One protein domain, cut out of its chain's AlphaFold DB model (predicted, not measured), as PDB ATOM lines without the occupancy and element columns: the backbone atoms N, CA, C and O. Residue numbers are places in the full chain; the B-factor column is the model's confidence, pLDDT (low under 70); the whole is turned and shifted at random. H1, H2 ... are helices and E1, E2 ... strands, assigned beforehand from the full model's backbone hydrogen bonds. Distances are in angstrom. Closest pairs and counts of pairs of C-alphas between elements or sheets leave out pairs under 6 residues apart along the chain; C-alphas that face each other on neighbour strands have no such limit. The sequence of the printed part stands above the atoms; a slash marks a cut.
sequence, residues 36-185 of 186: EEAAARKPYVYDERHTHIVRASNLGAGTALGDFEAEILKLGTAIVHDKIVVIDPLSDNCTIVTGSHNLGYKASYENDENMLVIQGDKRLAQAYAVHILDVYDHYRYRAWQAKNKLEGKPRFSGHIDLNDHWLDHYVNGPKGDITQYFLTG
ATOM      1  N   GLU A  36     157.428 168.603 227.533       53.62
ATOM      2  CA  GLU A  36     158.106 169.141 226.352       53.62
ATOM      3  C   GLU A  36     158.424 168.057 225.312       53.62
ATOM      4  O   GLU A  36     158.267 168.308 224.116       53.62
ATOM      5  N   GLU A  37     158.775 166.843 225.740       56.12
ATOM      6  CA  GLU A  37     158.977 165.676 224.867       56.12
ATOM      7  C   GLU A  37     157.648 165.146 224.312       56.12
ATOM      8  O   GLU A  37     157.517 164.925 223.104       56.12
ATOM      9  N   ALA A  38     156.619 165.050 225.163       57.66
ATOM     10  CA  ALA A  38     155.266 164.683 224.745       57.66
ATOM     11  C   ALA A  38     154.689 165.704 223.750       57.66
ATOM     12  O   ALA A  38     154.036 165.330 222.763       57.66
ATOM     13  N   ALA A  39     154.973 166.994 223.985       54.78
ATOM     14  CA  ALA A  39     154.666 168.052 223.041       54.78
ATOM     15  C   ALA A  39     155.422 167.823 221.730       54.78
ATOM     16  O   ALA A  39     154.751 167.762 220.715       54.78
ATOM     17  N   ALA A  40     156.744 167.604 221.740       57.03
ATOM     18  CA  ALA A  40     157.606 167.511 220.552       57.03
ATOM     19  C   ALA A  40     157.145 166.509 219.466       57.03
ATOM     20  O   ALA A  40     157.437 166.719 218.280       57.03
ATOM     21  N   ARG A  41     156.388 165.464 219.829       64.50
ATOM     22  CA  ARG A  41     155.846 164.465 218.892       64.50
ATOM     23  C   ARG A  41     154.883 165.059 217.858       64.50
ATOM     24  O   ARG A  41     153.826 165.606 218.181       64.50
ATOM     25  N   LYS A  42     155.226 164.861 216.582       63.72
ATOM     26  CA  LYS A  42     154.448 165.290 215.411       63.72
ATOM     27  C   LYS A  42     153.494 164.180 214.930       63.72
ATOM     28  O   LYS A  42     153.827 163.003 215.076       63.72
ATOM     29  N   PRO A  43     152.362 164.533 214.290       67.62
ATOM     30  CA  PRO A  43     151.816 165.883 214.089       67.62
ATOM     31  C   PRO A  43     150.976 166.401 215.281       67.62
ATOM     32  O   PRO A  43     150.451 165.628 216.078       67.62
ATOM     33  N   TYR A  44     150.841 167.732 215.393       70.44
ATOM     34  CA  TYR A  44     150.036 168.420 216.430       70.44
ATOM     35  C   TYR A  44     148.567 168.586 216.034       70.44
ATOM     36  O   TYR A  44     147.663 168.511 216.865       70.44
ATOM     37  N   VAL A  45     148.367 168.860 214.749       76.19
ATOM     38  CA  VAL A  45     147.084 169.044 214.081       76.19
ATOM     39  C   VAL A  45     147.187 168.299 212.759       76.19
ATOM     40  O   VAL A  45     148.224 168.372 212.092       76.19
ATOM     41  N   TYR A  46     146.124 167.602 212.392       79.94
ATOM     42  CA  TYR A  46     145.951 166.971 211.097       79.94
ATOM     43  C   TYR A  46     144.655 167.503 210.487       79.94
ATOM     44  O   TYR A  46     143.574 167.249 211.015       79.94
ATOM     45  N   ASP A  47     144.798 168.265 209.405       78.06
ATOM     46  CA  ASP A  47     143.706 168.862 208.641       78.06
ATOM     47  C   ASP A  47     143.848 168.364 207.190       78.06
ATOM     48  O   ASP A  47     144.655 168.893 206.423       78.06
ATOM     49  N   GLU A  48     143.103 167.322 206.815       75.75
ATOM     50  CA  GLU A  48     143.059 166.819 205.433       75.75
ATOM     51  C   GLU A  48     141.618 166.575 204.978       75.75
ATOM     52  O   GLU A  48     140.863 165.819 205.599       75.75
ATOM     53  N   ARG A  49     141.254 167.180 203.836       74.75
ATOM     54  CA  ARG A  49     139.877 167.197 203.313       74.75
ATOM     55  C   ARG A  49     138.921 167.668 204.419       74.75
ATOM     56  O   ARG A  49     139.094 168.767 204.911       74.75
ATOM     57  N   HIS A  50     137.998 166.809 204.853       77.31
ATOM     58  CA  HIS A  50     137.005 167.082 205.901       77.31
ATOM     59  C   HIS A  50     137.331 166.381 207.230       77.31
ATOM     60  O   HIS A  50     136.437 166.073 208.016       77.31
ATOM     61  N   THR A  51     138.598 166.020 207.446       81.94
ATOM     62  CA  THR A  51     139.050 165.357 208.672       81.94
ATOM     63  C   THR A  51     139.956 166.298 209.442       81.94
ATOM     64  O   THR A  51     141.023 166.674 208.961       81.94
ATOM     65  N   HIS A  52     139.519 166.628 210.652       83.50
ATOM     66  CA  HIS A  52     140.205 167.523 211.567       83.50
ATOM     67  C   HIS A  52     140.524 166.763 212.849       83.50
ATOM     68  O   HIS A  52     139.624 166.283 213.536       83.50
ATOM     69  N   ILE A  53     141.808 166.638 213.167       82.69
ATOM     70  CA  ILE A  53     142.275 165.952 214.369       82.69
ATOM     71  C   ILE A  53     143.278 166.852 215.074       82.69
ATOM     72  O   ILE A  53     144.185 167.402 214.452       82.69
ATOM     73  N   VAL A  54     143.130 166.990 216.386       80.12
ATOM     74  CA  VAL A  54     144.020 167.788 217.220       80.12
ATOM     75  C   VAL A  54     144.499 166.971 218.408       80.12
ATOM     76  O   VAL A  54     143.712 166.255 219.027       80.12
ATOM     77  N   ARG A  55     145.791 167.066 218.737       74.50
ATOM     78  CA  ARG A  55     146.292 166.499 219.990       74.50
ATOM     79  C   ARG A  55     146.036 167.435 221.153       74.50
ATOM     80  O   ARG A  55     146.288 168.641 221.088       74.50
ATOM     81  N   ALA A  56     145.621 166.818 222.251       69.00
ATOM     82  CA  ALA A  56     145.707 167.400 223.569       69.00
ATOM     83  C   ALA A  56     147.122 167.956 223.798       69.00
ATOM     84  O   ALA A  56     148.115 167.243 223.674       69.00
ATOM     85  N   SER A  57     147.208 169.250 224.084       65.12
ATOM     86  CA  SER A  57     148.458 169.965 224.339       65.12
ATOM     87  C   SER A  57     148.248 170.931 225.498       65.12
ATOM     88  O   SER A  57     147.125 171.391 225.738       65.12
ATOM     89  N   ASN A  58     149.316 171.202 226.247       65.25
ATOM     90  CA  ASN A  58     149.286 172.136 227.366       65.25
ATOM     91  C   ASN A  58     149.756 173.535 226.940       65.25
ATOM     92  O   ASN A  58     150.548 173.685 226.007       65.25
ATOM     93  N   LEU A  59     149.285 174.554 227.653       64.06
ATOM     94  CA  LEU A  59     149.906 175.871 227.668       64.06
ATOM     95  C   LEU A  59     150.973 175.856 228.756       64.06
ATOM     96  O   LEU A  59     150.661 175.562 229.902       64.06
ATOM     97  N   GLY A  60     152.219 176.127 228.383       59.78
ATOM     98  CA  GLY A  60     153.327 176.197 229.334       59.78
ATOM     99  C   GLY A  60     153.888 177.606 229.482       59.78
ATOM    100  O   GLY A  60     153.468 178.549 228.789       59.78
ATOM    101  N   ALA A  61     154.905 177.703 230.332       55.66
ATOM    102  CA  ALA A  61     155.591 178.943 230.650       55.66
ATOM    103  C   ALA A  61     156.099 179.651 229.380       55.66
ATOM    104  O   ALA A  61     156.678 179.041 228.471       55.66
ATOM    105  N   GLY A  62     155.858 180.964 229.300       59.56
ATOM    106  CA  GLY A  62     156.245 181.809 228.163       59.56
ATOM    107  C   GLY A  62     155.179 181.991 227.072       59.56
ATOM    108  O   GLY A  62     155.482 182.555 226.015       59.56
ATOM    109  N   THR A  63     153.948 181.529 227.293       63.41
ATOM    110  CA  THR A  63     152.774 181.952 226.507       63.41
ATOM    111  C   THR A  63     152.162 183.226 227.099       63.41
ATOM    112  O   THR A  63     152.437 183.566 228.247       63.41
ATOM    113  N   ALA A  64     151.297 183.919 226.349       63.28
ATOM    114  CA  ALA A  64     150.565 185.095 226.848       63.28
ATOM    115  C   ALA A  64     149.658 184.793 228.066       63.28
ATOM    116  O   ALA A  64     149.139 185.715 228.681       63.28
ATOM    117  N   LEU A  65     149.468 183.509 228.398       64.88
ATOM    118  CA  LEU A  65     148.674 183.016 229.524       64.88
ATOM    119  C   LEU A  65     149.536 182.315 230.592       64.88
ATOM    120  O   LEU A  65     148.988 181.666 231.477       64.88
ATOM    121  N   GLY A  66     150.870 182.420 230.513       60.91
ATOM    122  CA  GLY A  66     151.792 181.739 231.431       60.91
ATOM    123  C   GLY A  66     151.621 182.148 232.897       60.91
ATOM    124  O   GLY A  66     151.864 181.339 233.783       60.91
ATOM    125  N   ASP A  67     151.121 183.355 233.162       64.50
ATOM    126  CA  ASP A  67     150.859 183.818 234.530       64.50
ATOM    127  C   ASP A  67     149.730 183.021 235.213       64.50
ATOM    128  O   ASP A  67     149.749 182.848 236.429       64.50
ATOM    129  N   PHE A  68     148.798 182.449 234.437       61.00
ATOM    130  CA  PHE A  68     147.739 181.572 234.955       61.00
ATOM    131  C   PHE A  68     148.233 180.150 235.259       61.00
ATOM    132  O   PHE A  68     147.556 179.402 235.959       61.00
ATOM    133  N   GLU A  69     149.412 179.751 234.770       58.56
ATOM    134  CA  GLU A  69     149.991 178.423 235.020       58.56
ATOM    135  C   GLU A  69     150.354 178.236 236.500       58.56
ATOM    136  O   GLU A  69     150.157 177.155 237.055       58.56
ATOM    137  N   ALA A  70     150.794 179.308 237.167       50.94
ATOM    138  CA  ALA A  70     151.057 179.314 238.606       50.94
ATOM    139  C   ALA A  70     149.781 179.123 239.454       50.94
ATOM    140  O   ALA A  70     149.868 178.738 240.620       50.94
ATOM    141  N   GLU A  71     148.604 179.367 238.870       48.94
ATOM    142  CA  GLU A  71     147.294 179.290 239.526       48.94
ATOM    143  C   GLU A  71     146.596 177.933 239.301       48.94
ATOM    144  O   GLU A  71     145.597 177.615 239.953       48.94
ATOM    145  N   ILE A  72     147.146 177.072 238.433       56.53
ATOM    146  CA  ILE A  72     146.618 175.727 238.183       56.53
ATOM    147  C   ILE A  72     147.102 174.775 239.286       56.53
ATOM    148  O   ILE A  72     148.109 174.071 239.187       56.53
ATOM    149  N   LEU A  73     146.332 174.737 240.372       35.84
ATOM    150  CA  LEU A  73     146.386 173.703 241.406       35.84
ATOM    151  C   LEU A  73     146.147 172.317 240.776       35.84
ATOM    152  O   LEU A  73     145.005 171.922 240.573       35.84
ATOM    153  N   LYS A  74     147.235 171.594 240.462       45.44
ATOM    154  CA  LYS A  74     147.308 170.140 240.185       45.44
ATOM    155  C   LYS A  74     146.014 169.538 239.604       45.44
ATOM    156  O   LYS A  74     145.335 168.758 240.269       45.44
ATOM    157  N   LEU A  75     145.671 169.887 238.365       46.59
ATOM    158  CA  LEU A  75     144.558 169.247 237.662       46.59
ATOM    159  C   LEU A  75     144.995 167.868 237.146       46.59
ATOM    160  O   LEU A  75     146.041 167.729 236.518       46.59
ATOM    161  N   GLY A  76     144.214 166.849 237.514       46.66
ATOM    162  CA  GLY A  76     144.510 165.428 237.343       46.66
ATOM    163  C   GLY A  76     144.642 164.942 235.894       46.66
ATOM    164  O   GLY A  76     144.330 165.630 234.931       46.66
ATOM    165  N   THR A  77     145.090 163.695 235.785       51.88
ATOM    166  CA  THR A  77     145.571 162.930 234.618       51.88
ATOM    167  C   THR A  77     144.670 162.827 233.374       51.88
ATOM    168  O   THR A  77     145.087 162.207 232.400       51.88
ATOM    169  N   ALA A  78     143.469 163.412 233.344       48.88
ATOM    170  CA  ALA A  78     142.558 163.311 232.201       48.88
ATOM    171  C   ALA A  78     142.423 164.655 231.470       48.88
ATOM    172  O   ALA A  78     141.806 165.590 231.972       48.88
ATOM    173  N   ILE A  79     142.992 164.731 230.262       65.12
ATOM    174  CA  ILE A  79     143.033 165.960 229.458       65.12
ATOM    175  C   ILE A  79     141.672 166.231 228.781       65.12
ATOM    176  O   ILE A  79     141.179 167.356 228.795       65.12
ATOM    177  N   VAL A  80     141.025 165.190 228.246       72.44
ATOM    178  CA  VAL A  80     139.615 165.193 227.814       72.44
ATOM    179  C   VAL A  80     139.034 163.820 228.126       72.44
ATOM    180  O   VAL A  80     139.591 162.817 227.690       72.44
ATOM    181  N   HIS A  81     137.938 163.750 228.884       83.69
ATOM    182  CA  HIS A  81     137.331 162.476 229.293       83.69
ATOM    183  C   HIS A  81     135.953 162.232 228.658       83.69
ATOM    184  O   HIS A  81     135.205 161.373 229.122       83.69
ATOM    185  N   ASP A  82     135.649 162.925 227.567       83.69
ATOM    186  CA  ASP A  82     134.404 162.748 226.828       83.69
ATOM    187  C   ASP A  82     134.519 161.588 225.841       83.69
ATOM    188  O   ASP A  82     135.534 161.414 225.167       83.69
ATOM    189  N   LYS A  83     133.462 160.781 225.761       90.69
ATOM    190  CA  LYS A  83     133.335 159.675 224.809       90.69
ATOM    191  C   LYS A  83     132.079 159.925 224.012       90.69
ATOM    192  O   LYS A  83     131.018 159.413 224.350       90.69
ATOM    193  N   ILE A  84     132.195 160.790 223.015       93.25
ATOM    194  CA  ILE A  84     131.051 161.319 222.280       93.25
ATOM    195  C   ILE A  84     131.278 161.197 220.778       93.25
ATOM    196  O   ILE A  84     132.387 161.392 220.284       93.25
ATOM    197  N   VAL A  85     130.212 160.879 220.050       94.12
ATOM    198  CA  VAL A  85     130.143 160.939 218.589       94.12
ATOM    199  C   VAL A  85     128.824 161.598 218.222       94.12
ATOM    200  O   VAL A  85     127.776 161.191 218.714       94.12
ATOM    201  N   VAL A  86     128.866 162.591 217.340       94.69
ATOM    202  CA  VAL A  86     127.671 163.250 216.808       94.69
ATOM    203  C   VAL A  86     127.681 163.121 215.294       94.69
ATOM    204  O   VAL A  86     128.698 163.368 214.653       94.69
ATOM    205  N   ILE A  87     126.556 162.709 214.722       94.31
ATOM    206  CA  ILE A  87     126.383 162.501 213.285       94.31
ATOM    207  C   ILE A  87     125.244 163.392 212.809       94.31
ATOM    208  O   ILE A  87     124.153 163.358 213.384       94.31
ATOM    209  N   ASP A  88     125.518 164.157 211.749       93.50
ATOM    210  CA  ASP A  88     124.572 165.054 211.085       93.50
ATOM    211  C   ASP A  88     123.758 165.925 212.076       93.50
ATOM    212  O   ASP A  88     122.528 165.870 212.063       93.50
ATOM    213  N   PRO A  89     124.396 166.739 212.947       93.19
ATOM    214  CA  PRO A  89     123.708 167.489 214.012       93.19
ATOM    215  C   PRO A  89     122.627 168.464 213.529       93.19
ATOM    216  O   PRO A  89     121.779 168.877 214.315       93.19
ATOM    217  N   LEU A  90     122.650 168.853 212.252       92.38
ATOM    218  CA  LEU A  90     121.653 169.741 211.645       92.38
ATOM    219  C   LEU A  90     120.502 168.979 210.961       92.38
ATOM    220  O   LEU A  90     119.516 169.594 210.556       92.38
ATOM    221  N   SER A  91     120.589 167.653 210.855       91.50
ATOM    222  CA  SER A  91     119.562 166.794 210.262       91.50
ATOM    223  C   SER A  91     118.500 166.398 211.285       91.50
ATOM    224  O   SER A  91     118.796 166.217 212.463       91.50
ATOM    225  N   ASP A  92     117.268 166.178 210.828       94.06
ATOM    226  CA  ASP A  92     116.209 165.605 211.671       94.06
ATOM    227  C   ASP A  92     116.455 164.110 211.966       94.06
ATOM    228  O   ASP A  92     115.898 163.561 212.909       94.06
ATOM    229  N   ASN A  93     117.348 163.462 211.205       95.31
ATOM    230  CA  ASN A  93     117.826 162.094 211.440       95.31
ATOM    231  C   ASN A  93     119.194 162.066 212.155       95.31
ATOM    232  O   ASN A  93     119.990 161.148 211.942       95.31
ATOM    233  N   CYS A  94     119.504 163.083 212.965       95.81
ATOM    234  CA  CYS A  94     120.761 163.161 213.709       95.81
ATOM    235  C   CYS A  94     120.947 161.969 214.661       95.81
ATOM    236  O   CYS A  94     119.980 161.375 215.148       95.81
ATOM    237  N   THR A  95     122.201 161.635 214.968       97.00
ATOM    238  CA  THR A  95     122.541 160.585 215.941       97.00
ATOM    239  C   THR A  95     123.630 161.062 216.891       97.00
ATOM    240  O   THR A  95     124.609 161.670 216.466       97.00
ATOM    241  N   ILE A  96     123.477 160.738 218.170       96.69
ATOM    242  CA  ILE A  96     124.463 160.969 219.222       96.69
ATOM    243  C   ILE A  96     124.805 159.617 219.827       96.69
ATOM    244  O   ILE A  96     123.911 158.845 220.172       96.69
ATOM    245  N   VAL A  97     126.093 159.336 219.976       96.19
ATOM    246  CA  VAL A  97     126.594 158.193 220.735       96.19
ATOM    247  C   VAL A  97     127.412 158.730 221.896       96.19
ATOM    248  O   VAL A  97     128.318 159.531 221.680       96.19
ATOM    249  N   THR A  98     127.090 158.318 223.117       95.25
ATOM    250  CA  THR A  98     127.808 158.738 224.327       95.25
ATOM    251  C   THR A  98     127.826 157.625 225.367       95.25
ATOM    252  O   THR A  98     126.997 156.721 225.315       95.25
ATOM    253  N   GLY A  99     128.740 157.676 226.331       91.75
ATOM    254  CA  GLY A  99     128.775 156.718 227.436       91.75
ATOM    255  C   GLY A  99     130.131 156.677 228.123       91.75
ATOM    256  O   GLY A  99     130.883 157.650 228.088       91.75
ATOM    257  N   SER A 100     130.451 155.540 228.731       90.19
ATOM    258  CA  SER A 100     131.765 155.281 229.326       90.19
ATOM    259  C   SER A 100     132.772 154.718 228.308       90.19
ATOM    260  O   SER A 100     133.979 154.890 228.476       90.19
ATOM    261  N   HIS A 101     132.279 154.142 227.204       89.00
ATOM    262  CA  HIS A 101     133.073 153.404 226.222       89.00
ATOM    263  C   HIS A 101     134.128 154.261 225.487       89.00
ATOM    264  O   HIS A 101     133.802 155.052 224.603       89.00
ATOM    265  N   ASN A 102     135.419 154.021 225.755       83.69
ATOM    266  CA  ASN A 102     136.569 154.748 225.172       83.69
ATOM    267  C   ASN A 102     136.814 154.543 223.658       83.69
ATOM    268  O   ASN A 102     137.745 155.113 223.103       83.69
ATOM    269  N   LEU A 103     136.015 153.715 222.977       84.38
ATOM    270  CA  LEU A 103     136.157 153.397 221.540       84.38
ATOM    271  C   LEU A 103     137.488 152.699 221.184       84.38
ATOM    272  O   LEU A 103     137.976 152.806 220.057       84.38
ATOM    273  N   GLY A 104     138.050 151.949 222.134       77.50
ATOM    274  CA  GLY A 104     139.240 151.114 221.954       77.50
ATOM    275  C   GLY A 104     138.982 149.645 222.294       77.50
ATOM    276  O   GLY A 104     137.983 149.313 222.923       77.50
ATOM    277  N   TYR A 105     139.908 148.765 221.912       78.50
ATOM    278  CA  TYR A 105     139.779 147.308 222.043       78.50
ATOM    279  C   TYR A 105     139.337 146.827 223.423       78.50
ATOM    280  O   TYR A 105     138.394 146.051 223.517       78.50
ATOM    281  N   LYS A 106     139.974 147.314 224.495       81.12
ATOM    282  CA  LYS A 106     139.593 146.918 225.856       81.12
ATOM    283  C   LYS A 106     138.157 147.312 226.189       81.12
ATOM    284  O   LYS A 106     137.424 146.495 226.729       81.12
ATOM    285  N   ALA A 107     137.734 148.512 225.796       84.00
ATOM    286  CA  ALA A 107     136.351 148.954 225.969       84.00
ATOM    287  C   ALA A 107     135.361 148.056 225.198       84.00
ATOM    288  O   ALA A 107     134.276 147.783 225.695       84.00
ATOM    289  N   SER A 108     135.760 147.554 224.023       85.25
ATOM    290  CA  SER A 108     134.911 146.705 223.179       85.25
ATOM    291  C   SER A 108     134.831 145.235 223.610       85.25
ATOM    292  O   SER A 108     133.855 144.573 223.260       85.25
ATOM    293  N   TYR A 109     135.858 144.693 224.275       83.88
ATOM    294  CA  TYR A 109     135.993 143.241 224.492       83.88
ATOM    295  C   TYR A 109     136.273 142.814 225.937       83.88
ATOM    296  O   TYR A 109     136.063 141.644 226.256       83.88
ATOM    297  N   GLU A 110     136.767 143.708 226.793       87.31
ATOM    298  CA  GLU A 110     137.231 143.361 228.145       87.31
ATOM    299  C   GLU A 110     136.461 144.095 229.247       87.31
ATOM    300  O   GLU A 110     136.152 143.503 230.278       87.31
ATOM    301  N   ASN A 111     136.158 145.376 229.043       86.69
ATOM    302  CA  ASN A 111     135.514 146.209 230.049       86.69
ATOM    303  C   ASN A 111     133.986 146.073 230.011       86.69
ATOM    304  O   ASN A 111     133.389 145.863 228.956       86.69
ATOM    305  N   ASP A 112     133.354 146.293 231.165       92.75
ATOM    306  CA  ASP A 112     131.912 146.520 231.254       92.75
ATOM    307  C   ASP A 112     131.631 148.015 231.046       92.75
ATOM    308  O   ASP A 112     131.812 148.840 231.945       92.75
ATOM    309  N   GLU A 113     131.287 148.376 229.812       92.31
ATOM    310  CA  GLU A 113     131.070 149.757 229.384       92.31
ATOM    311  C   GLU A 113     129.603 149.987 229.025       92.31
ATOM    312  O   GLU A 113     128.933 149.123 228.456       92.31
ATOM    313  N   ASN A 114     129.113 151.205 229.258       92.81
ATOM    314  CA  ASN A 114     127.834 151.640 228.711       92.81
ATOM    315  C   ASN A 114     128.020 152.431 227.406       92.81
ATOM    316  O   ASN A 114     128.997 153.161 227.208       92.81
ATOM    317  N   MET A 115     127.042 152.285 226.512       93.12
ATOM    318  CA  MET A 115     126.935 153.050 225.276       93.12
ATOM    319  C   MET A 115     125.467 153.380 225.020       93.12
ATOM    320  O   MET A 115     124.631 152.495 224.851       93.12
ATOM    321  N   LEU A 116     125.163 154.671 224.989       95.50
ATOM    322  CA  LEU A 116     123.852 155.209 224.676       95.50
ATOM    323  C   LEU A 116     123.853 155.738 223.245       95.50
ATOM    324  O   LEU A 116     124.731 156.516 222.873       95.50
ATOM    325  N   VAL A 117     122.845 155.343 222.468       96.81
ATOM    326  CA  VAL A 117     122.599 155.849 221.115       96.81
ATOM    327  C   VAL A 117     121.272 156.601 221.118       96.81
ATOM    328  O   VAL A 117     120.221 156.009 221.355       96.81
ATOM    329  N   ILE A 118     121.323 157.908 220.872       97.56
ATOM    330  CA  ILE A 118     120.164 158.806 220.837       97.56
ATOM    331  C   ILE A 118     119.966 159.262 219.397       97.56
ATOM    332  O   ILE A 118     120.911 159.735 218.767       97.56
ATOM    333  N   GLN A 119     118.754 159.125 218.865       98.06
ATOM    334  CA  GLN A 119     118.441 159.443 217.471       98.06
ATOM    335  C   GLN A 119     117.275 160.426 217.379       98.06
ATOM    336  O   GLN A 119     116.343 160.359 218.177       98.06
ATOM    337  N   GLY A 120     117.330 161.332 216.403       97.00
ATOM    338  CA  GLY A 120     116.247 162.272 216.090       97.00
ATOM    339  C   GLY A 120     116.084 163.458 217.050       97.00
ATOM    340  O   GLY A 120     115.274 164.344 216.784       97.00
ATOM    341  N   ASP A 121     116.855 163.532 218.140       97.50
ATOM    342  CA  ASP A 121     116.888 164.719 219.004       97.50
ATOM    343  C   ASP A 121     117.887 165.756 218.477       97.50
ATOM    344  O   ASP A 121     119.051 165.827 218.883       97.50
ATOM    345  N   LYS A 122     117.400 166.584 217.550       95.44
ATOM    346  CA  LYS A 122     118.194 167.625 216.890       95.44
ATOM    347  C   LYS A 122     118.728 168.677 217.859       95.44
ATOM    348  O   LYS A 122     119.851 169.143 217.691       95.44
ATOM    349  N   ARG A 123     117.969 169.037 218.899       96.94
ATOM    350  CA  ARG A 123     118.413 170.043 219.881       96.94
ATOM    351  C   ARG A 123     119.581 169.513 220.701       96.94
ATOM    352  O   ARG A 123     120.564 170.226 220.894       96.94
ATOM    353  N   LEU A 124     119.488 168.261 221.143       96.94
ATOM    354  CA  LEU A 124     120.574 167.613 221.864       96.94
ATOM    355  C   LEU A 124     121.801 167.424 220.963       96.94
ATOM    356  O   LEU A 124     122.921 167.687 221.395       96.94
ATOM    357  N   ALA A 125     121.600 167.043 219.698       95.75
ATOM    358  CA  ALA A 125     122.699 166.846 218.755       95.75
ATOM    359  C   ALA A 125     123.451 168.152 218.476       95.75
ATOM    360  O   ALA A 125     124.681 168.159 218.460       95.75
ATOM    361  N   GLN A 126     122.731 169.267 218.332       94.50
ATOM    362  CA  GLN A 126     123.327 170.596 218.199       94.50
ATOM    363  C   GLN A 126     124.118 171.000 219.449       94.50
ATOM    364  O   GLN A 126     125.238 171.485 219.317       94.50
ATOM    365  N   ALA A 127     123.586 170.758 220.651       96.44
ATOM    366  CA  ALA A 127     124.296 171.062 221.895       96.44
ATOM    367  C   ALA A 127     125.614 170.276 222.017       96.44
ATOM    368  O   ALA A 127     126.656 170.860 222.311       96.44
ATOM    369  N   TYR A 128     125.595 168.973 221.717       95.38
ATOM    370  CA  TYR A 128     126.812 168.156 221.703       95.38
ATOM    371  C   TYR A 128     127.786 168.584 220.597       95.38
ATOM    372  O   TYR A 128     128.992 168.585 220.824       95.38
ATOM    373  N   ALA A 129     127.295 168.971 219.417       93.19
ATOM    374  CA  ALA A 129     128.151 169.476 218.347       93.19
ATOM    375  C   ALA A 129     128.871 170.771 218.753       93.19
ATOM    376  O   ALA A 129     130.066 170.895 218.508       93.19
ATOM    377  N   VAL A 130     128.183 171.704 219.419       93.44
ATOM    378  CA  VAL A 130     128.806 172.935 219.937       93.44
ATOM    379  C   VAL A 130     129.869 172.615 220.989       93.44
ATOM    380  O   VAL A 130     130.969 173.151 220.906       93.44
ATOM    381  N   HIS A 131     129.585 171.705 221.926       93.44
ATOM    382  CA  HIS A 131     130.564 171.260 222.929       93.44
ATOM    383  C   HIS A 131     131.817 170.644 222.289       93.44
ATOM    384  O   HIS A 131     132.945 170.948 222.663       93.44
ATOM    385  N   ILE A 132     131.621 169.819 221.260       90.75
ATOM    386  CA  ILE A 132     132.709 169.235 220.471       90.75
ATOM    387  C   ILE A 132     133.592 170.322 219.839       90.75
ATOM    388  O   ILE A 132     134.817 170.204 219.873       90.75
ATOM    389  N   LEU A 133     132.986 171.364 219.261       89.81
ATOM    390  CA  LEU A 133     133.717 172.476 218.648       89.81
ATOM    391  C   LEU A 133     134.481 173.309 219.677       89.81
ATOM    392  O   LEU A 133     135.625 173.664 219.420       89.81
ATOM    393  N   ASP A 134     133.884 173.567 220.840       89.75
ATOM    394  CA  ASP A 134     134.532 174.295 221.935       89.75
ATOM    395  C   ASP A 134     135.823 173.587 222.375       89.75
ATOM    396  O   ASP A 134     136.918 174.155 222.334       89.75
ATOM    397  N   VAL A 135     135.729 172.284 222.665       85.44
ATOM    398  CA  VAL A 135     136.892 171.463 223.029       85.44
ATOM    399  C   VAL A 135     137.914 171.401 221.884       85.44
ATOM    400  O   VAL A 135     139.122 171.496 222.125       85.44
ATOM    401  N   TYR A 136     137.465 171.259 220.633       85.56
ATOM    402  CA  TYR A 136     138.344 171.252 219.461       85.56
ATOM    403  C   TYR A 136     139.157 172.536 219.334       85.56
ATOM    404  O   TYR A 136     140.386 172.471 219.265       85.56
ATOM    405  N   ASP A 137     138.491 173.690 219.309       85.12
ATOM    406  CA  ASP A 137     139.129 174.987 219.099       85.12
ATOM    407  C   ASP A 137     140.081 175.321 220.247       85.12
ATOM    408  O   ASP A 137     141.204 175.792 220.014       85.12
ATOM    409  N   HIS A 138     139.691 174.961 221.472       82.19
ATOM    410  CA  HIS A 138     140.533 175.066 222.657       82.19
ATOM    411  C   HIS A 138     141.861 174.327 222.467       82.19
ATOM    412  O   HIS A 138     142.933 174.919 222.629       82.19
ATOM    413  N   TYR A 139     141.835 173.046 222.084       80.12
ATOM    414  CA  TYR A 139     143.070 172.285 221.867       80.12
ATOM    415  C   TYR A 139     143.804 172.676 220.590       80.12
ATOM    416  O   TYR A 139     145.034 172.613 220.552       80.12
ATOM    417  N   ARG A 140     143.092 173.131 219.558       83.00
ATOM    418  CA  ARG A 140     143.696 173.561 218.293       83.00
ATOM    419  C   ARG A 140     144.558 174.792 218.483       83.00
ATOM    420  O   ARG A 140     145.666 174.848 217.947       83.00
ATOM    421  N   TYR A 141     144.096 175.743 219.287       80.75
ATOM    422  CA  TYR A 141     144.889 176.908 219.652       80.75
ATOM    423  C   TYR A 141     146.163 176.519 220.417       80.75
ATOM    424  O   TYR A 141     147.256 176.995 220.096       80.75
ATOM    425  N   ARG A 142     146.052 175.606 221.388       78.62
ATOM    426  CA  ARG A 142     147.208 175.108 222.153       78.62
ATOM    427  C   ARG A 142     148.215 174.379 221.258       78.62
ATOM    428  O   ARG A 142     149.413 174.656 221.323       78.62
ATOM    429  N   ALA A 143     147.723 173.542 220.350       78.06
ATOM    430  CA  ALA A 143     148.529 172.811 219.382       78.06
ATOM    431  C   ALA A 143     149.246 173.760 218.405       78.06
ATOM    432  O   ALA A 143     150.428 173.578 218.103       78.06
ATOM    433  N   TRP A 144     148.562 174.818 217.953       79.56
ATOM    434  CA  TRP A 144     149.146 175.878 217.129       79.56
ATOM    435  C   TRP A 144     150.264 176.632 217.865       79.56
ATOM    436  O   TRP A 144     151.332 176.856 217.289       79.56
ATOM    437  N   GLN A 145     150.072 176.966 219.146       75.88
ATOM    438  CA  GLN A 145     151.113 177.605 219.957       75.88
ATOM    439  C   GLN A 145     152.332 176.701 220.164       75.88
ATOM    440  O   GLN A 145     153.464 177.161 219.991       75.88
ATOM    441  N   ALA A 146     152.118 175.424 220.493       73.38
ATOM    442  CA  ALA A 146     153.193 174.448 220.671       73.38
ATOM    443  C   ALA A 146     154.021 174.290 219.384       73.38
ATOM    444  O   ALA A 146     155.249 174.394 219.414       73.38
ATOM    445  N   LYS A 147     153.344 174.159 218.236       76.56
ATOM    446  CA  LYS A 147     153.988 174.114 216.918       76.56
ATOM    447  C   LYS A 147     154.829 175.365 216.646       76.56
ATOM    448  O   LYS A 147     155.988 175.244 216.261       76.56
ATOM    449  N   ASN A 148     154.281 176.561 216.865       78.88
ATOM    450  CA  ASN A 148     155.010 177.807 216.609       78.88
ATOM    451  C   ASN A 148     156.213 178.000 217.540       78.88
ATOM    452  O   ASN A 148     157.247 178.479 217.078       78.88
ATOM    453  N   LYS A 149     156.110 177.592 218.820       74.25
ATOM    454  CA  LYS A 149     157.241 177.593 219.767       74.25
ATOM    455  C   LYS A 149     158.403 176.759 219.219       74.25
ATOM    456  O   LYS A 149     159.537 177.222 219.265       74.25
ATOM    457  N   LEU A 150     158.123 175.574 218.681       73.81
ATOM    458  CA  LEU A 150     159.147 174.676 218.141       73.81
ATOM    459  C   LEU A 150     159.715 175.131 216.797       73.81
ATOM    460  O   LEU A 150     160.891 174.924 216.527       73.81
ATOM    461  N   GLU A 151     158.899 175.765 215.957       78.19
ATOM    462  CA  GLU A 151     159.334 176.319 214.669       78.19
ATOM    463  C   GLU A 151     160.018 177.695 214.804       78.19
ATOM    464  O   GLU A 151     160.379 178.294 213.792       78.19
ATOM    465  N   GLY A 152     160.175 178.224 216.026       77.56
ATOM    466  CA  GLY A 152     160.776 179.538 216.275       77.56
ATOM    467  C   GLY A 152     159.975 180.708 215.690       77.56
ATOM    468  O   GLY A 152     160.517 181.792 215.484       77.56
ATOM    469  N   LYS A 153     158.688 180.497 215.392       77.75
ATOM    470  CA  LYS A 153     157.805 181.525 214.835       77.75
ATOM    471  C   LYS A 153     157.347 182.487 215.931       77.75
ATOM    472  O   LYS A 153     157.172 182.065 217.079       77.75
ATOM    473  N   PRO A 154     157.120 183.772 215.598       66.38
ATOM    474  CA  PRO A 154     156.634 184.739 216.570       66.38
ATOM    475  C   PRO A 154     155.303 184.267 217.163       66.38
ATOM    476  O   PRO A 154     154.394 183.847 216.442       66.38
ATOM    477  N   ARG A 155     155.207 184.309 218.496       68.06
ATOM    478  CA  ARG A 155     153.953 184.049 219.212       68.06
ATOM    479  C   ARG A 155     152.982 185.197 218.961       68.06
ATOM    480  O   ARG A 155     153.402 186.303 218.620       68.06
ATOM    481  N   PHE A 156     151.691 184.929 219.148       68.50
ATOM    482  CA  PHE A 156     150.670 185.970 219.122       68.50
ATOM    483  C   PHE A 156     151.088 187.125 220.045       68.50
ATOM    484  O   PHE A 156     151.295 186.922 221.240       68.50
ATOM    485  N   SER A 157     151.259 188.316 219.474       64.12
ATOM    486  CA  SER A 157     151.775 189.505 220.164       64.12
ATOM    487  C   SER A 157     150.680 190.325 220.856       64.12
ATOM    488  O   SER A 157     150.953 191.431 221.316       64.12
ATOM    489  N   GLY A 158     149.436 189.829 220.893       66.12
ATOM    490  CA  GLY A 158     148.290 190.553 221.455       66.12
ATOM    491  C   GLY A 158     147.644 191.566 220.507       66.12
ATOM    492  O   GLY A 158     146.674 192.210 220.891       66.12
ATOM    493  N   HIS A 159     148.157 191.723 219.283       73.00
ATOM    494  CA  HIS A 159     147.575 192.633 218.299       73.00
ATOM    495  C   HIS A 159     146.429 191.961 217.547       73.00
ATOM    496  O   HIS A 159     146.579 190.856 217.029       73.00
ATOM    497  N   ILE A 160     145.295 192.651 217.487       76.88
ATOM    498  CA  ILE A 160     144.116 192.250 216.723       76.88
ATOM    499  C   ILE A 160     144.076 193.125 215.474       76.88
ATOM    500  O   ILE A 160     144.179 194.351 215.580       76.88
ATOM    501  N   ASP A 161     143.937 192.513 214.302       81.69
ATOM    502  CA  ASP A 161     143.712 193.265 213.073       81.69
ATOM    503  C   ASP A 161     142.342 193.954 213.132       81.69
ATOM    504  O   ASP A 161     141.333 193.348 213.486       81.69
ATOM    505  N   LEU A 162     142.299 195.243 212.787       85.81
ATOM    506  CA  LEU A 162     141.059 196.037 212.783       85.81
ATOM    507  C   LEU A 162     140.172 195.773 211.557       85.81
ATOM    508  O   LEU A 162     139.047 196.266 211.495       85.81
ATOM    509  N   ASN A 163     140.693 195.055 210.564       89.19
ATOM    510  CA  ASN A 163     139.978 194.683 209.349       89.19
ATOM    511  C   ASN A 163     139.491 193.230 209.428       89.19
ATOM    512  O   ASN A 163     139.841 192.489 210.342       89.19
ATOM    513  N   ASP A 164     138.670 192.828 208.469       89.06
ATOM    514  CA  ASP A 164     138.059 191.504 208.376       89.06
ATOM    515  C   ASP A 164     138.882 190.503 207.551       89.06
ATOM    516  O   ASP A 164     138.441 189.373 207.366       89.06
ATOM    517  N   HIS A 165     140.102 190.838 207.114       85.88
ATOM    518  CA  HIS A 165     140.924 189.928 206.297       85.88
ATOM    519  C   HIS A 165     141.270 188.612 207.009       85.88
ATOM    520  O   HIS A 165     141.513 187.592 206.365       85.88
ATOM    521  N   TRP A 166     141.250 188.585 208.344       82.50
ATOM    522  CA  TRP A 166     141.396 187.341 209.106       82.50
ATOM    523  C   TRP A 166     140.256 186.342 208.831       82.50
ATOM    524  O   TRP A 166     140.463 185.132 208.960       82.50
ATOM    525  N   LEU A 167     139.078 186.823 208.416       84.50
ATOM    526  CA  LEU A 167     137.902 186.018 208.083       84.50
ATOM    527  C   LEU A 167     138.041 185.327 206.718       84.50
ATOM    528  O   LEU A 167     137.474 184.249 206.523       84.50
ATOM    529  N   ASP A 168     138.838 185.881 205.798       84.12
ATOM    530  CA  ASP A 168     138.993 185.359 204.432       84.12
ATOM    531  C   ASP A 168     139.413 183.885 204.423       84.12
ATOM    532  O   ASP A 168     138.932 183.088 203.614       84.12
ATOM    533  N   HIS A 169     140.261 183.484 205.371       77.88
ATOM    534  CA  HIS A 169     140.711 182.100 205.507       77.88
ATOM    535  C   HIS A 169     139.612 181.121 205.940       77.88
ATOM    536  O   HIS A 169     139.729 179.932 205.638       77.88
ATOM    537  N   TYR A 170     138.582 181.602 206.638       77.56
ATOM    538  CA  TYR A 170     137.444 180.810 207.111       77.56
ATOM    539  C   TYR A 170     136.284 180.812 206.114       77.56
ATOM    540  O   TYR A 170     135.549 179.836 206.031       77.56
ATOM    541  N   VAL A 171     136.118 181.886 205.341       80.56
ATOM    542  CA  VAL A 171     135.031 181.988 204.355       80.56
ATOM    543  C   VAL A 171     135.449 181.397 203.012       80.56
ATOM    544  O   VAL A 171     134.721 180.582 202.454       80.56
ATOM    545  N   ASN A 172     136.629 181.763 202.510       75.56
ATOM    546  CA  ASN A 172     137.082 181.425 201.155       75.56
ATOM    547  C   ASN A 172     138.196 180.364 201.130       75.56
ATOM    548  O   ASN A 172     138.605 179.915 200.060       75.56
ATOM    549  N   GLY A 173     138.738 179.999 202.296       70.19
ATOM    550  CA  GLY A 173     139.891 179.113 202.417       70.19
ATOM    551  C   GLY A 173     139.549 177.679 202.846       70.19
ATOM    552  O   GLY A 173     138.487 177.426 203.406       70.19
ATOM    553  N   PRO A 174     140.501 176.739 202.695       66.25
ATOM    554  CA  PRO A 174     140.353 175.337 203.114       66.25
ATOM    555  C   PRO A 174     140.284 175.144 204.641       66.25
ATOM    556  O   PRO A 174     140.102 174.033 205.120       66.25
ATOM    557  N   LYS A 175     140.467 176.213 205.432       67.75
ATOM    558  CA  LYS A 175     140.234 176.193 206.887       67.75
ATOM    559  C   LYS A 175     138.754 176.391 207.234       67.75
ATOM    560  O   LYS A 175     138.398 176.296 208.404       67.75
ATOM    561  N   GLY A 176     137.932 176.702 206.234       74.38
ATOM    562  CA  GLY A 176     136.524 177.020 206.373       74.38
ATOM    563  C   GLY A 176     135.591 175.823 206.406       74.38
ATOM    564  O   GLY A 176     134.412 176.038 206.608       74.38
ATOM    565  N   ASP A 177     136.053 174.587 206.222       79.25
ATOM    566  CA  ASP A 177     135.170 173.424 206.042       79.25
ATOM    567  C   ASP A 177     134.126 173.259 207.161       79.25
ATOM    568  O   ASP A 177     132.939 173.084 206.885       79.25
ATOM    569  N   ILE A 178     134.545 173.392 208.425       81.25
ATOM    570  CA  ILE A 178     133.638 173.372 209.584       81.25
ATOM    571  C   ILE A 178     132.679 174.567 209.529       81.25
ATOM    572  O   ILE A 178     131.470 174.403 209.669       81.25
ATOM    573  N   THR A 179     133.199 175.771 209.294       81.75
ATOM    574  CA  THR A 179     132.396 176.996 209.189       81.75
ATOM    575  C   THR A 179     131.351 176.883 208.076       81.75
ATOM    576  O   THR A 179     130.178 177.153 208.307       81.75
ATOM    577  N   GLN A 180     131.748 176.413 206.898       80.25
ATOM    578  CA  GLN A 180     130.890 176.199 205.740       80.25
ATOM    579  C   GLN A 180     129.807 175.168 206.040       80.25
ATOM    580  O   GLN A 180     128.644 175.434 205.756       80.25
ATOM    581  N   TYR A 181     130.141 174.055 206.703       82.81
ATOM    582  CA  TYR A 181     129.148 173.069 207.135       82.81
ATOM    583  C   TYR A 181     128.010 173.711 207.951       82.81
ATOM    584  O   TYR A 181     126.836 173.468 207.665       82.81
ATOM    585  N   PHE A 182     128.339 174.577 208.914       82.81
ATOM    586  CA  PHE A 182     127.333 175.259 209.738       82.81
ATOM    587  C   PHE A 182     126.638 176.433 209.034       82.81
ATOM    588  O   PHE A 182     125.498 176.745 209.373       82.81
ATOM    589  N   LEU A 183     127.277 177.064 208.043       81.62
ATOM    590  CA  LEU A 183     126.664 178.125 207.238       81.62
ATOM    591  C   LEU A 183     125.660 177.578 206.215       81.62
ATOM    592  O   LEU A 183     124.613 178.186 206.003       81.62
ATOM    593  N   THR A 184     125.964 176.443 205.582       77.94
ATOM    594  CA  THR A 184     125.158 175.882 204.485       77.94
ATOM    595  C   THR A 184     124.149 174.827 204.931       77.94
ATOM    596  O   THR A 184     123.408 174.313 204.103       77.94
ATOM    597  N   GLY A 185     124.147 174.443 206.209       62.16
ATOM    598  CA  GLY A 185     123.387 173.304 206.734       62.16
ATOM    599  C   GLY A 185     121.878 173.516 206.923       62.16
ATOM    600  O   GLY A 185     121.310 172.900 207.827       62.16
TER     601      GLY A 185
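This is residues 36 to 185 of the 186 residues of a protein of Bradyrhizobium yuanmingense (UniProt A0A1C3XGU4). One long helix, H4, runs through the middle like a spine; a small three-stranded sheet, E3 E4 E5, packs with one face on its first part, and the hairpin E1 E2 packs on its later part. The short helices H2 and H3 lie well out from this spine, and H5 and H6 make a corner off to one side of it after a long link. The 150 printed residues hold six named helices and five named strands, in the order H1 E1 E2 H2 E3 E4 H3 E5 H4 H5 H6, of mixed class, and both sheets are antiparallel. The whole is loose, with a radius of gyration of the C-alphas of 18.3 A and spans of 45 by 39 by 28 A.

Start at H1, residues 36 to 40, which is close but not clearly touching H4, residues 122 to 150; their closest C-alphas, Ala 39 and Ala 146, are 7.0 A apart. Next find the hairpin of E1, residues 45 to 48, and E2, residues 51 to 54, where N 46 and O 53 are 2.8 A apart; the closest C-alphas of E2 and H4 are Val 54 and Arg 140, 5.9 A. H2, residues 66 to 71, is apart from H4. E3, residues 84 to 87, and E4, residues 95 to 99, form a hairpin, with N 85 and O 97 2.8 A apart. H3, residues 105 to 109, is not on their sheet. E5, residues 115 to 119, is antiparallel to E4, with N 96 and O 118 2.8 A apart. H4 is on this sheet, which gives two layers, a helix on one face of a sheet: its height over the sheet is 8.5 A, and it lies over E3 and E4, across the strands at 65 degrees to E3 on the local plane. H5, residues 165 to 171, and H6, residues 177 to 184, touch only at the corner, about perpendicular at 75 degrees; their closest C-alphas are Tyr 170 and Thr 179, 6.7 A. Every O i to N i+4 pair is within hydrogen-bond range in H1, H3, H4 and H6; H2 has 0 of 2 and H5 1 of 3, beside 2 of 3 and 2 of 4 O i to N i+3 pairs.

Find C-alpha 36 at (158.106, 169.141, 226.352), where H1 begins. E4 spans 13.6 A and E5 13.2 A. H4 runs 41.6 A from C-alpha 122 at (118.194, 167.625, 216.890) to C-alpha 150 at (159.147, 174.676, 218.141). H6 ends at C-alpha 184, (125.158, 175.882, 204.485).

The C-alphas farthest apart, Glu 110 and Leu 162, are 55.0 A apart. The printed part has no cut. The links E2 to H2, H2 to E3 and H4 to H5 are long. Residues 71 to 78, 104 to 110 and 159 to 166 stand free. The mean pLDDT of the printed part is 78.5; 40 residues are under 70, among them 36 to 43 and 56 to 79.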